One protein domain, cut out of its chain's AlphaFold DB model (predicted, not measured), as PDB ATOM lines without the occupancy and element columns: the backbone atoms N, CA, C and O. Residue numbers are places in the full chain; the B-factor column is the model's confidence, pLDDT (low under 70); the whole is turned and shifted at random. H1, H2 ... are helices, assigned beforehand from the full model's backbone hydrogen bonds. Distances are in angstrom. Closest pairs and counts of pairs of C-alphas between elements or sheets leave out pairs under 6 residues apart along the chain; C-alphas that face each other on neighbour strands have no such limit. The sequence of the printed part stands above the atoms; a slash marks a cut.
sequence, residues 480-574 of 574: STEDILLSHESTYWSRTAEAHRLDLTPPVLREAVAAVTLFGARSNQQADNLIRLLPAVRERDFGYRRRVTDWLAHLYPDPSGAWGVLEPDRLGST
ATOM      1  N   SER A 480      46.861  44.799  21.343       90.31
ATOM      2  CA  SER A 480      47.819  43.811  21.821       90.31
ATOM      3  C   SER A 480      49.029  43.694  20.882       90.31
ATOM      4  O   SER A 480      49.070  44.267  19.793       90.31
ATOM      5  N   THR A 481      50.044  42.935  21.299       91.06
ATOM      6  CA  THR A 481      51.185  42.604  20.430       91.06
ATOM      7  C   THR A 481      50.721  41.834  19.188       91.06
ATOM      8  O   THR A 481      51.182  42.103  18.081       91.06
ATOM      9  N   GLU A 482      49.790  40.901  19.364       90.50
ATOM     10  CA  GLU A 482      49.194  40.087  18.307       90.50
ATOM     11  C   GLU A 482      48.424  40.954  17.301       90.50
ATOM     12  O   GLU A 482      48.626  40.795  16.098       90.50
ATOM     13  N   ASP A 483      47.652  41.947  17.764       90.50
ATOM     14  CA  ASP A 483      46.948  42.906  16.893       90.50
ATOM     15  C   ASP A 483      47.917  43.685  15.984       90.50
ATOM     16  O   ASP A 483      47.640  43.934  14.802       90.50
ATOM     17  N   ILE A 484      49.073  44.076  16.533       92.69
ATOM     18  CA  ILE A 484      50.127  44.779  15.789       92.69
ATOM     19  C   ILE A 484      50.699  43.858  14.712       92.69
ATOM     20  O   ILE A 484      50.782  44.252  13.546       92.69
ATOM     21  N   LEU A 485      51.069  42.628  15.080       93.12
ATOM     22  CA  LEU A 485      51.631  41.653  14.146       93.12
ATOM     23  C   LEU A 485      50.637  41.301  13.033       93.12
ATOM     24  O   LEU A 485      51.017  41.315  11.863       93.12
ATOM     25  N   LEU A 486      49.362  41.087  13.363       90.62
ATOM     26  CA  LEU A 486      48.302  40.851  12.382       90.62
ATOM     27  C   LEU A 486      48.085  42.036  11.441       90.62
ATOM     28  O   LEU A 486      47.796  41.850  10.259       90.62
ATOM     29  N   SER A 487      48.240  43.266  11.926       91.06
ATOM     30  CA  SER A 487      48.125  44.461  11.083       91.06
ATOM     31  C   SER A 487      49.277  44.562  10.073       91.06
ATOM     32  O   SER A 487      49.058  44.906   8.905       91.06
ATOM     33  N   HIS A 488      50.495  44.197  10.484       90.44
ATOM     34  CA  HIS A 488      51.644  44.071   9.578       90.44
ATOM     35  C   HIS A 488      51.457  42.932   8.571       90.44
ATOM     36  O   HIS A 488      51.655  43.132   7.371       90.44
ATOM     37  N   GLU A 489      50.990  41.773   9.028       90.62
ATOM     38  CA  GLU A 489      50.697  40.614   8.179       90.62
ATOM     39  C   GLU A 489      49.590  40.944   7.152       90.62
ATOM     40  O   GLU A 489      49.713  40.658   5.964       90.62
ATOM     41  N   SER A 490      48.571  41.709   7.554       90.31
ATOM     42  CA  SER A 490      47.524  42.219   6.661       90.31
ATOM     43  C   SER A 490      48.044  43.167   5.577       90.31
ATOM     44  O   SER A 490      47.454  43.246   4.496       90.31
ATOM     45  N   THR A 491      49.142  43.882   5.830       88.88
ATOM     46  CA  THR A 491      49.811  44.707   4.810       88.88
ATOM     47  C   THR A 491      50.555  43.824   3.805       88.88
ATOM     48  O   THR A 491      50.531  44.088   2.600       88.88
ATOM     49  N   TYR A 492      51.167  42.737   4.284       87.62
ATOM     50  CA  TYR A 492      51.801  41.728   3.438       87.62
ATOM     51  C   TYR A 492      50.787  41.024   2.518       87.62
ATOM     52  O   TYR A 492      51.057  40.869   1.322       87.62
ATOM     53  N   TRP A 493      49.597  40.687   3.027       92.62
ATOM     54  CA  TRP A 493      48.498  40.120   2.235       92.62
ATOM     55  C   TRP A 493      48.084  41.023   1.077       92.62
ATOM     56  O   TRP A 493      48.023  40.562  -0.058       92.62
ATOM     57  N   SER A 494      47.859  42.315   1.336       91.06
ATOM     58  CA  SER A 494      47.464  43.273   0.293       91.06
ATOM     59  C   SER A 494      48.522  43.379  -0.808       91.06
ATOM     60  O   SER A 494      48.217  43.242  -1.989       91.06
ATOM     61  N   ARG A 495      49.794  43.525  -0.421       88.69
ATOM     62  CA  ARG A 495      50.915  43.646  -1.364       88.69
ATOM     63  C   ARG A 495      51.079  42.407  -2.250       88.69
ATOM     64  O   ARG A 495      51.370  42.520  -3.438       88.69
ATOM     65  N   THR A 496      50.941  41.217  -1.675       89.25
ATOM     66  CA  THR A 496      51.056  39.958  -2.429       89.25
ATOM     67  C   THR A 496      49.826  39.702  -3.297       89.25
ATOM     68  O   THR A 496      49.972  39.235  -4.425       89.25
ATOM     69  N   ALA A 497      48.628  40.081  -2.844       91.69
ATOM     70  CA  ALA A 497      47.411  40.006  -3.645       91.69
ATOM     71  C   ALA A 497      47.509  40.884  -4.908       91.69
ATOM     72  O   ALA A 497      47.178  40.429  -6.006       91.69
ATOM     73  N   GLU A 498      48.054  42.098  -4.783       91.06
ATOM     74  CA  GLU A 498      48.334  42.984  -5.922       91.06
ATOM     75  C   GLU A 498      49.306  42.345  -6.925       91.06
ATOM     76  O   GLU A 498      49.043  42.347  -8.131       91.06
ATOM     77  N   ALA A 499      50.391  41.722  -6.446       87.69
ATOM     78  CA  ALA A 499      51.348  41.009  -7.299       87.69
ATOM     79  C   ALA A 499      50.698  39.834  -8.062       87.69
ATOM     80  O   ALA A 499      51.031  39.581  -9.222       87.69
ATOM     81  N   HIS A 500      49.712  39.173  -7.449       90.62
ATOM     82  CA  HIS A 500      48.886  38.133  -8.069       90.62
ATOM     83  C   HIS A 500      47.708  38.684  -8.898       90.62
ATOM     84  O   HIS A 500      46.897  37.909  -9.415       90.62
ATOM     85  N   ARG A 501      47.618  40.009  -9.088       92.31
ATOM     86  CA  ARG A 501      46.558  40.690  -9.854       92.31
ATOM     87  C   ARG A 501      45.157  40.374  -9.314       92.31
ATOM     88  O   ARG A 501      44.248  40.031 -10.081       92.31
ATOM     89  N   LEU A 502      45.008  40.444  -7.992       93.00
ATOM     90  CA  LEU A 502      43.743  40.289  -7.277       93.00
ATOM     91  C   LEU A 502      43.211  41.662  -6.841       93.00
ATOM     92  O   LEU A 502      43.921  42.444  -6.219       93.00
ATOM     93  N   ASP A 503      41.946  41.940  -7.153       91.25
ATOM     94  CA  ASP A 503      41.199  43.151  -6.782       91.25
ATOM     95  C   ASP A 503      40.336  42.917  -5.524       91.25
ATOM     96  O   ASP A 503      39.132  43.173  -5.515       91.25
ATOM     97  N   LEU A 504      40.939  42.374  -4.461       90.31
ATOM     98  CA  LEU A 504      40.250  42.061  -3.202       90.31
ATOM     99  C   LEU A 504      40.476  43.157  -2.155       90.31
ATOM    100  O   LEU A 504      41.573  43.692  -2.016       90.31
ATOM    101  N   THR A 505      39.436  43.478  -1.386       91.06
ATOM    102  CA  THR A 505      39.542  44.441  -0.283       91.06
ATOM    103  C   THR A 505      40.208  43.797   0.943       91.06
ATOM    104  O   THR A 505      40.094  42.584   1.129       91.06
ATOM    105  N   PRO A 506      40.851  44.573   1.840       90.06
ATOM    106  CA  PRO A 506      41.489  44.016   3.038       90.06
ATOM    107  C   PRO A 506      40.587  43.128   3.923       90.06
ATOM    108  O   PRO A 506      41.073  42.102   4.396       90.06
ATOM    109  N   PRO A 507      39.284  43.435   4.128       90.62
ATOM    110  CA  PRO A 507      38.372  42.524   4.826       90.62
ATOM    111  C   PRO A 507      38.211  41.168   4.130       90.62
ATOM    112  O   PRO A 507      38.220  40.138   4.792       90.62
ATOM    113  N   VAL A 508      38.140  41.148   2.797       90.94
ATOM    114  CA  VAL A 508      38.016  39.902   2.028       90.94
ATOM    115  C   VAL A 508      39.308  39.086   2.073       90.94
ATOM    116  O   VAL A 508      39.260  37.863   2.179       90.94
ATOM    117  N   LEU A 509      40.471  39.748   2.036       93.25
ATOM    118  CA  LEU A 509      41.760  39.078   2.229       93.25
ATOM    119  C   LEU A 509      41.814  38.394   3.605       93.25
ATOM    120  O   LEU A 509      42.202  37.232   3.689       93.25
ATOM    121  N   ARG A 510      41.357  39.080   4.662       91.00
ATOM    122  CA  ARG A 510      41.232  38.519   6.020       91.00
ATOM    123  C   ARG A 510      40.298  37.319   6.074       91.00
ATOM    124  O   ARG A 510      40.673  36.303   6.643       91.00
ATOM    125  N   GLU A 511      39.114  37.411   5.470       90.75
ATOM    126  CA  GLU A 511      38.163  36.292   5.406       90.75
ATOM    127  C   GLU A 511      38.764  35.072   4.697       90.75
ATOM    128  O   GLU A 511      38.608  33.946   5.169       90.75
ATOM    129  N   ALA A 512      39.492  35.285   3.596       91.50
ATOM    130  CA  ALA A 512      40.175  34.212   2.881       91.50
ATOM    131  C   ALA A 512      41.269  33.558   3.743       91.50
ATOM    132  O   ALA A 512      41.319  32.331   3.831       91.50
ATOM    133  N   VAL A 513      42.103  34.359   4.420       91.44
ATOM    134  CA  VAL A 513      43.160  33.858   5.318       91.44
ATOM    135  C   VAL A 513      42.574  33.123   6.531       91.44
ATOM    136  O   VAL A 513      43.062  32.057   6.913       91.44
ATOM    137  N   ALA A 514      41.488  33.635   7.111       90.19
ATOM    138  CA  ALA A 514      40.777  32.972   8.200       90.19
ATOM    139  C   ALA A 514      40.193  31.625   7.748       90.19
ATOM    140  O   ALA A 514      40.346  30.621   8.442       90.19
ATOM    141  N   ALA A 515      39.584  31.566   6.560       89.44
ATOM    142  CA  ALA A 515      39.047  30.326   6.013       89.44
ATOM    143  C   ALA A 515      40.140  29.267   5.802       89.44
ATOM    144  O   ALA A 515      39.954  28.118   6.202       89.44
ATOM    145  N   VAL A 516      41.296  29.628   5.230       88.00
ATOM    146  CA  VAL A 516      42.391  28.653   5.067       88.00
ATOM    147  C   VAL A 516      42.997  28.228   6.399       88.00
ATOM    148  O   VAL A 516      43.347  27.063   6.544       88.00
ATOM    149  N   THR A 517      43.060  29.124   7.387       87.50
ATOM    150  CA  THR A 517      43.580  28.814   8.727       87.50
ATOM    151  C   THR A 517      42.658  27.851   9.480       87.50
ATOM    152  O   THR A 517      43.136  26.954  10.165       87.50
ATOM    153  N   LEU A 518      41.337  27.992   9.320       85.94
ATOM    154  CA  LEU A 518      40.341  27.151   9.995       85.94
ATOM    155  C   LEU A 518      40.110  25.799   9.311       85.94
ATOM    156  O   LEU A 518      39.903  24.799   9.995       85.94
ATOM    157  N   PHE A 519      40.085  25.769   7.976       84.31
ATOM    158  CA  PHE A 519      39.683  24.578   7.221       84.31
ATOM    159  C   PHE A 519      40.856  23.843   6.558       84.31
ATOM    160  O   PHE A 519      40.753  22.636   6.333       84.31
ATOM    161  N   GLY A 520      41.958  24.539   6.252       82.88
ATOM    162  CA  GLY A 520      43.084  23.997   5.487       82.88
ATOM    163  C   GLY A 520      42.696  23.506   4.083       82.88
ATOM    164  O   GLY A 520      41.551  23.627   3.645       82.88
ATOM    165  N   ALA A 521      43.661  22.949   3.346       83.88
ATOM    166  CA  ALA A 521      43.394  22.172   2.134       83.88
ATOM    167  C   ALA A 521      44.566  21.237   1.802       83.88
ATOM    168  O   ALA A 521      45.681  21.691   1.557       83.88
ATOM    169  N   ARG A 522      44.305  19.928   1.706       76.56
ATOM    170  CA  ARG A 522      45.335  18.900   1.430       76.56
ATOM    171  C   ARG A 522      45.420  18.475  -0.029       76.56
ATOM    172  O   ARG A 522      46.266  17.682  -0.417       76.56
ATOM    173  N   SER A 523      44.505  18.959  -0.857       80.81
ATOM    174  CA  SER A 523      44.504  18.690  -2.290       80.81
ATOM    175  C   SER A 523      44.016  19.906  -3.052       80.81
ATOM    176  O   SER A 523      43.217  20.691  -2.540       80.81
ATOM    177  N   ASN A 524      44.414  20.000  -4.319       82.12
ATOM    178  CA  ASN A 524      43.909  21.025  -5.231       82.12
ATOM    179  C   ASN A 524      42.373  21.000  -5.345       82.12
ATOM    180  O   ASN A 524      41.754  22.035  -5.563       82.12
ATOM    181  N   GLN A 525      41.745  19.834  -5.160       85.19
ATOM    182  CA  GLN A 525      40.288  19.711  -5.161       85.19
ATOM    183  C   GLN A 525      39.654  20.299  -3.894       85.19
ATOM    184  O   GLN A 525      38.670  21.028  -3.986       85.19
ATOM    185  N   GLN A 526      40.205  20.003  -2.714       88.44
ATOM    186  CA  GLN A 526      39.747  20.617  -1.461       88.44
ATOM    187  C   GLN A 526      39.973  22.130  -1.468       88.44
ATOM    188  O   GLN A 526      39.097  22.873  -1.037       88.44
ATOM    189  N   ALA A 527      41.103  22.572  -2.021       88.19
ATOM    190  CA  ALA A 527      41.410  23.975  -2.229       88.19
ATOM    191  C   ALA A 527      40.354  24.657  -3.106       88.19
ATOM    192  O   ALA A 527      39.725  25.614  -2.662       88.19
ATOM    193  N   ASP A 528      40.078  24.127  -4.305       87.06
ATOM    194  CA  ASP A 528      39.053  24.687  -5.198       87.06
ATOM    195  C   ASP A 528      37.666  24.704  -4.531       87.06
ATOM    196  O   ASP A 528      36.935  25.690  -4.636       87.06
ATOM    197  N   ASN A 529      37.319  23.656  -3.777       89.50
ATOM    198  CA  ASN A 529      36.072  23.613  -3.013       89.50
ATOM    199  C   ASN A 529      36.004  24.722  -1.955       89.50
ATOM    200  O   ASN A 529      34.984  25.403  -1.875       89.50
ATOM    201  N   LEU A 530      37.071  24.938  -1.176       90.88
ATOM    202  CA  LEU A 530      37.111  25.997  -0.166       90.88
ATOM    203  C   LEU A 530      36.987  27.382  -0.811       90.88
ATOM    204  O   LEU A 530      36.173  28.194  -0.373       90.88
ATOM    205  N   ILE A 531      37.718  27.635  -1.902       90.44
ATOM    206  CA  ILE A 531      37.654  28.918  -2.616       90.44
ATOM    207  C   ILE A 531      36.260  29.172  -3.194       90.44
ATOM    208  O   ILE A 531      35.775  30.299  -3.150       90.44
ATOM    209  N   ARG A 532      35.557  28.146  -3.685       89.19
ATOM    210  CA  ARG A 532      34.170  28.294  -4.167       89.19
ATOM    211  C   ARG A 532      33.173  28.662  -3.071       89.19
ATOM    212  O   ARG A 532      32.114  29.206  -3.390       89.19
ATOM    213  N   LEU A 533      33.479  28.359  -1.811       89.19
ATOM    214  CA  LEU A 533      32.620  28.692  -0.676       89.19
ATOM    215  C   LEU A 533      32.794  30.141  -0.205       89.19
ATOM    216  O   LEU A 533      31.885  30.664   0.436       89.19
ATOM    217  N   LEU A 534      33.901  30.803  -0.556       88.31
ATOM    218  CA  LEU A 534      34.153  32.197  -0.193       88.31
ATOM    219  C   LEU A 534      33.213  33.144  -0.969       88.31
ATOM    220  O   LEU A 534      33.334  33.253  -2.196       88.31
ATOM    221  N   PRO A 535      32.305  33.881  -0.295       86.19
ATOM    222  CA  PRO A 535      31.280  34.689  -0.964       86.19
ATOM    223  C   PRO A 535      31.842  35.705  -1.965       86.19
ATOM    224  O   PRO A 535      31.302  35.859  -3.057       86.19
ATOM    225  N   ALA A 536      32.960  36.351  -1.625       82.94
ATOM    226  CA  ALA A 536      33.564  37.407  -2.435       82.94
ATOM    227  C   ALA A 536      34.201  36.921  -3.753       82.94
ATOM    228  O   ALA A 536      34.431  37.723  -4.661       82.94
ATOM    229  N   VAL A 537      34.489  35.621  -3.879       86.50
ATOM    230  CA  VAL A 537      35.148  35.032  -5.063       86.50
ATOM    231  C   VAL A 537      34.329  33.923  -5.726       86.50
ATOM    232  O   VAL A 537      34.688  33.462  -6.809       86.50
ATOM    233  N   ARG A 538      33.200  33.531  -5.127       85.94
ATOM    234  CA  ARG A 538      32.301  32.479  -5.621       85.94
ATOM    235  C   ARG A 538      31.867  32.695  -7.073       85.94
ATOM    236  O   ARG A 538      31.999  31.780  -7.885       85.94
ATOM    237  N   GLU A 539      31.411  33.905  -7.391       87.50
ATOM    238  CA  GLU A 539      30.889  34.283  -8.715       87.50
ATOM    239  C   GLU A 539      31.988  34.685  -9.718       87.50
ATOM    240  O   GLU A 539      31.699  35.014 -10.868       87.50
ATOM    241  N   ARG A 540      33.265  34.671  -9.310       90.81
ATOM    242  CA  ARG A 540      34.393  34.972 -10.204       90.81
ATOM    243  C   ARG A 540      34.709  33.772 -11.107       90.81
ATOM    244  O   ARG A 540      34.387  32.620 -10.797       90.81
ATOM    245  N   ASP A 541      35.361  34.040 -12.236       92.19
ATOM    246  CA  ASP A 541      35.744  33.003 -13.193       92.19
ATOM    247  C   ASP A 541      36.816  32.046 -12.632       92.19
ATOM    248  O   ASP A 541      37.476  32.305 -11.621       92.19
ATOM    249  N   PHE A 542      37.000  30.909 -13.307       88.56
ATOM    250  CA  PHE A 542      37.967  29.887 -12.899       88.56
ATOM    251  C   PHE A 542      39.408  30.415 -12.828       88.56
ATOM    252  O   PHE A 542      40.132  30.085 -11.891       88.56
ATOM    253  N   GLY A 543      39.820  31.250 -13.785       89.62
ATOM    254  CA  GLY A 543      41.161  31.827 -13.809       89.62
ATOM    255  C   GLY A 543      41.401  32.759 -12.625       89.62
ATOM    256  O   GLY A 543      42.487  32.753 -12.051       89.62
ATOM    257  N   TYR A 544      40.386  33.521 -12.216       92.12
ATOM    258  CA  TYR A 544      40.445  34.341 -11.008       92.12
ATOM    259  C   TYR A 544      40.579  33.490  -9.738       92.12
ATOM    260  O   TYR A 544      41.490  33.719  -8.945       92.12
ATOM    261  N   ARG A 545      39.727  32.468  -9.560       91.44
ATOM    262  CA  ARG A 545      39.798  31.559  -8.396       91.44
ATOM    263  C   ARG A 545      41.139  30.832  -8.302       91.44
ATOM    264  O   ARG A 545      41.667  30.652  -7.206       91.44
ATOM    265  N   ARG A 546      41.730  30.481  -9.447       90.00
ATOM    266  CA  ARG A 546      43.080  29.915  -9.501       90.00
ATOM    267  C   ARG A 546      44.137  30.904  -9.010       90.00
ATOM    268  O   ARG A 546      44.948  30.520  -8.183       90.00
ATOM    269  N   ARG A 547      44.086  32.182  -9.406       92.25
ATOM    270  CA  ARG A 547      45.022  33.194  -8.874       92.25
ATOM    271  C   ARG A 547      44.887  33.399  -7.365       92.25
ATOM    272  O   ARG A 547      45.897  33.614  -6.709       92.25
ATOM    273  N   VAL A 548      43.671  33.303  -6.817       91.81
ATOM    274  CA  VAL A 548      43.437  33.326  -5.359       91.81
ATOM    275  C   VAL A 548      44.074  32.107  -4.687       91.81
ATOM    276  O   VAL A 548      44.741  32.252  -3.670       91.81
ATOM    277  N   THR A 549      43.914  30.923  -5.283       91.19
ATOM    278  CA  THR A 549      44.551  29.676  -4.818       91.19
ATOM    279  C   THR A 549      46.077  29.813  -4.823       91.19
ATOM    280  O   THR A 549      46.713  29.561  -3.805       91.19
ATOM    281  N   ASP A 550      46.653  30.283  -5.933       89.19
ATOM    282  CA  ASP A 550      48.098  30.484  -6.086       89.19
ATOM    283  C   ASP A 550      48.631  31.539  -5.101       89.19
ATOM    284  O   ASP A 550      49.738  31.406  -4.585       89.19
ATOM    285  N   TRP A 551      47.846  32.583  -4.813       92.38
ATOM    286  CA  TRP A 551      48.179  33.603  -3.816       92.38
ATOM    287  C   TRP A 551      48.192  33.035  -2.389       92.38
ATOM    288  O   TRP A 551      49.142  33.280  -1.650       92.38
ATOM    289  N   LEU A 552      47.197  32.232  -2.004       90.75
ATOM    290  CA  LEU A 552      47.159  31.588  -0.683       90.75
ATOM    291  C   LEU A 552      48.285  30.560  -0.516       90.75
ATOM    292  O   LEU A 552      48.930  30.529   0.529       90.75
ATOM    293  N   ALA A 553      48.578  29.785  -1.563       86.38
ATOM    294  CA  ALA A 553      49.727  28.881  -1.603       86.38
ATOM    295  C   ALA A 553      51.064  29.638  -1.511       86.38
ATOM    296  O   ALA A 553      52.015  29.144  -0.908       86.38
ATOM    297  N   HIS A 554      51.141  30.850  -2.071       86.12
ATOM    298  CA  HIS A 554      52.303  31.726  -1.923       86.12
ATOM    299  C   HIS A 554      52.441  32.277  -0.498       86.12
ATOM    300  O   HIS A 554      53.555  32.330   0.012       86.12
ATOM    301  N   LEU A 555      51.340  32.674   0.153       85.88
ATOM    302  CA  LEU A 555      51.348  33.167   1.537       85.88
ATOM    303  C   LEU A 555      51.719  32.078   2.543       85.88
ATOM    304  O   LEU A 555      52.494  32.301   3.478       85.88
ATOM    305  N   TYR A 556      51.146  30.893   2.350       85.44
ATOM    306  CA  TYR A 556      51.310  29.766   3.245       85.44
ATOM    307  C   TYR A 556      51.731  28.533   2.451       85.44
ATOM    308  O   TYR A 556      50.927  27.624   2.277       85.44
ATOM    309  N   PRO A 557      52.983  28.462   1.966       77.69
ATOM    310  CA  PRO A 557      53.460  27.268   1.289       77.69
ATOM    311  C   PRO A 557      53.425  26.075   2.245       77.69
ATOM    312  O   PRO A 557      53.909  26.167   3.379       77.69
ATOM    313  N   ASP A 558      52.854  24.972   1.760       74.50
ATOM    314  CA  ASP A 558      52.839  23.667   2.412       74.50
ATOM    315  C   ASP A 558      53.093  22.574   1.357       74.50
ATOM    316  O   ASP A 558      52.298  22.422   0.432       74.50
ATOM    317  N   PRO A 559      54.189  21.803   1.463       62.28
ATOM    318  CA  PRO A 559      54.492  20.729   0.520       62.28
ATOM    319  C   PRO A 559      53.519  19.539   0.568       62.28
ATOM    320  O   PRO A 559      53.558  18.711  -0.340       62.28
ATOM    321  N   SER A 560      52.726  19.397   1.637       60.50
ATOM    322  CA  SER A 560      51.778  18.285   1.840       60.50
ATOM    323  C   SER A 560      50.355  18.594   1.380       60.50
ATOM    324  O   SER A 560      49.522  17.692   1.296       60.50
ATOM    325  N   GLY A 561      50.080  19.854   1.052       70.06
ATOM    326  CA  GLY A 561      48.752  20.327   0.702       70.06
ATOM    327  C   GLY A 561      48.781  21.408  -0.366       70.06
ATOM    328  O   GLY A 561      49.770  21.607  -1.066       70.06
ATOM    329  N   ALA A 562      47.654  22.095  -0.517       77.50
ATOM    330  CA  ALA A 562      47.583  23.266  -1.385       77.50
ATOM    331  C   ALA A 562      48.174  24.508  -0.698       77.50
ATOM    332  O   ALA A 562      48.754  25.361  -1.365       77.50
ATOM    333  N   TRP A 563      48.021  24.601   0.626       81.06
ATOM    334  CA  TRP A 563      48.561  25.659   1.477       81.06
ATOM    335  C   TRP A 563      48.549  25.226   2.947       81.06
ATOM    336  O   TRP A 563      47.761  24.366   3.348       81.06
ATOM    337  N   GLY A 564      49.393  25.872   3.744       81.19
ATOM    338  CA  GLY A 564      49.421  25.781   5.197       81.19
ATOM    339  C   GLY A 564      48.502  26.811   5.856       81.19
ATOM    340  O   GLY A 564      47.641  27.413   5.213       81.19
ATOM    341  N   VAL A 565      48.713  27.030   7.152       83.31
ATOM    342  CA  VAL A 565      47.918  27.948   7.980       83.31
ATOM    343  C   VAL A 565      48.737  29.158   8.435       83.31
ATOM    344  O   VAL A 565      49.969  29.161   8.345       83.31
ATOM    345  N   LEU A 566      48.054  30.194   8.935       83.75
ATOM    346  CA  LEU A 566      48.718  31.312   9.597       83.75
ATOM    347  C   LEU A 566      49.342  30.839  10.917       83.75
ATOM    348  O   LEU A 566      48.640  30.489  11.863       83.75
ATOM    349  N   GLU A 567      50.670  30.873  10.974       81.12
ATOM    350  CA  GLU A 567      51.452  30.536  12.160       81.12
ATOM    351  C   GLU A 567      52.286  31.735  12.642       81.12
ATOM    352  O   GLU A 567      52.751  32.522  11.808       81.12
ATOM    353  N   PRO A 568      52.554  31.850  13.959       82.19
ATOM    354  CA  PRO A 568      52.180  30.914  15.037       82.19
ATOM    355  C   PRO A 568      50.669  30.860  15.338       82.19
ATOM    356  O   PRO A 568      49.996  31.876  15.199       82.19
ATOM    357  N   ASP A 569      50.153  29.711  15.816       75.56
ATOM    358  CA  ASP A 569      48.714  29.450  16.073       75.56
ATOM    359  C   ASP A 569      47.971  30.587  16.790       75.56
ATOM    360  O   ASP A 569      46.783  30.804  16.565       75.56
ATOM    361  N   ARG A 570      48.662  31.309  17.684       78.69
ATOM    362  CA  ARG A 570      48.081  32.435  18.425       78.69
ATOM    363  C   ARG A 570      47.567  33.530  17.495       78.69
ATOM    364  O   ARG A 570      46.451  33.986  17.713       78.69
ATOM    365  N   LEU A 571      48.321  33.877  16.450       80.81
ATOM    366  CA  LEU A 571      47.916  34.875  15.455       80.81
ATOM    367  C   LEU A 571      46.729  34.393  14.613       80.81
ATOM    368  O   LEU A 571      45.902  35.195  14.207       80.81
ATOM    369  N   GLY A 572      46.626  33.086  14.357       72.75
ATOM    370  CA  GLY A 572      45.480  32.503  13.655       72.75
ATOM    371  C   GLY A 572      44.197  32.433  14.496       72.75
ATOM    372  O   GLY A 572      43.119  32.246  13.939       72.75
ATOM    373  N   SER A 573      44.309  32.550  15.824       68.19
ATOM    374  CA  SER A 573      43.187  32.429  16.770       68.19
ATOM    375  C   SER A 573      42.576  33.758  17.233       68.19
ATOM    376  O   SER A 573      41.515  33.746  17.858       68.19
ATOM    377  N   THR A 574      43.263  34.869  16.962       59.97
ATOM    378  CA  THR A 574      42.834  36.260  17.201       59.97
ATOM    379  C   THR A 574      42.119  36.811  15.982       59.97
ATOM    380  O   THR A 574      41.053  37.440  16.165       59.97
TER     381      THR A 574
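This is residues 480 to 574 of the 574 residues of an uncharacterized protein of Nocardia terpenica (UniProt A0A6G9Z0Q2). This is a compact cluster of crossed helices: the long helix H1 runs along one side, H2 passes through the middle about perpendicular to it, H3, H4 and H5 gather toward one end, and the short H6 packs on H1 toward the other. H5 packs on residues 493 to 497 of H1, and H3 crosses H5. The printed part has 95 residues with six named helices, H1 to H6 in chain order, and no named strand; the class is all helix. The radius of gyration of the C-alphas is 12.6 A, and the spans are 38 by 28 by 21 A.

H1, residues 481 to 499, touches H2, residues 506 to 519, about perpendicular at 75 degrees; the closest C-alphas, of Ser 494 and Pro 506, are 6.6 A apart. H1 touches H5, residues 542 to 555, at a steep tilt of 43 degrees, opposite ways, closest at the C-alphas of Ala 497 and Trp 551, 6.5 A. With residues 482 to 486 alone H1 touches H6, residues 569 to 573; the closest C-alphas, of Glu 482 and Leu 571, are 6.1 A apart. H5 touches H3, residues 524 to 533, only just about perpendicular at 72 degrees, closest at the C-alphas of Arg 545 and Ile 531, 6.7 A. H4, residues 535 to 538, and H3 touch only at the corner, and only just, with 3 pairs of C-alphas within 8 A. In H1, H2, H3, H5 and H6 every O i to N i+4 pair is within hydrogen-bond range; H4 is too short for one.

H1 measures 27.8 A from C-alpha 481 at (51.185, 42.604, 20.430) to C-alpha 499; H2 and H5 each measure 20.0 A, and H3 14.4 A. H6 ends at C-alpha 573, (43.187, 32.429, 16.770).

The C-alphas of Ser 480 and Phe 542, the two farthest apart, are 38.7 A apart. The printed part has no cut; the link from H5 to H6, residues 556 to 568, is long. In this model pLDDT is under 70 at residues 559 to 560 and 573 to 574.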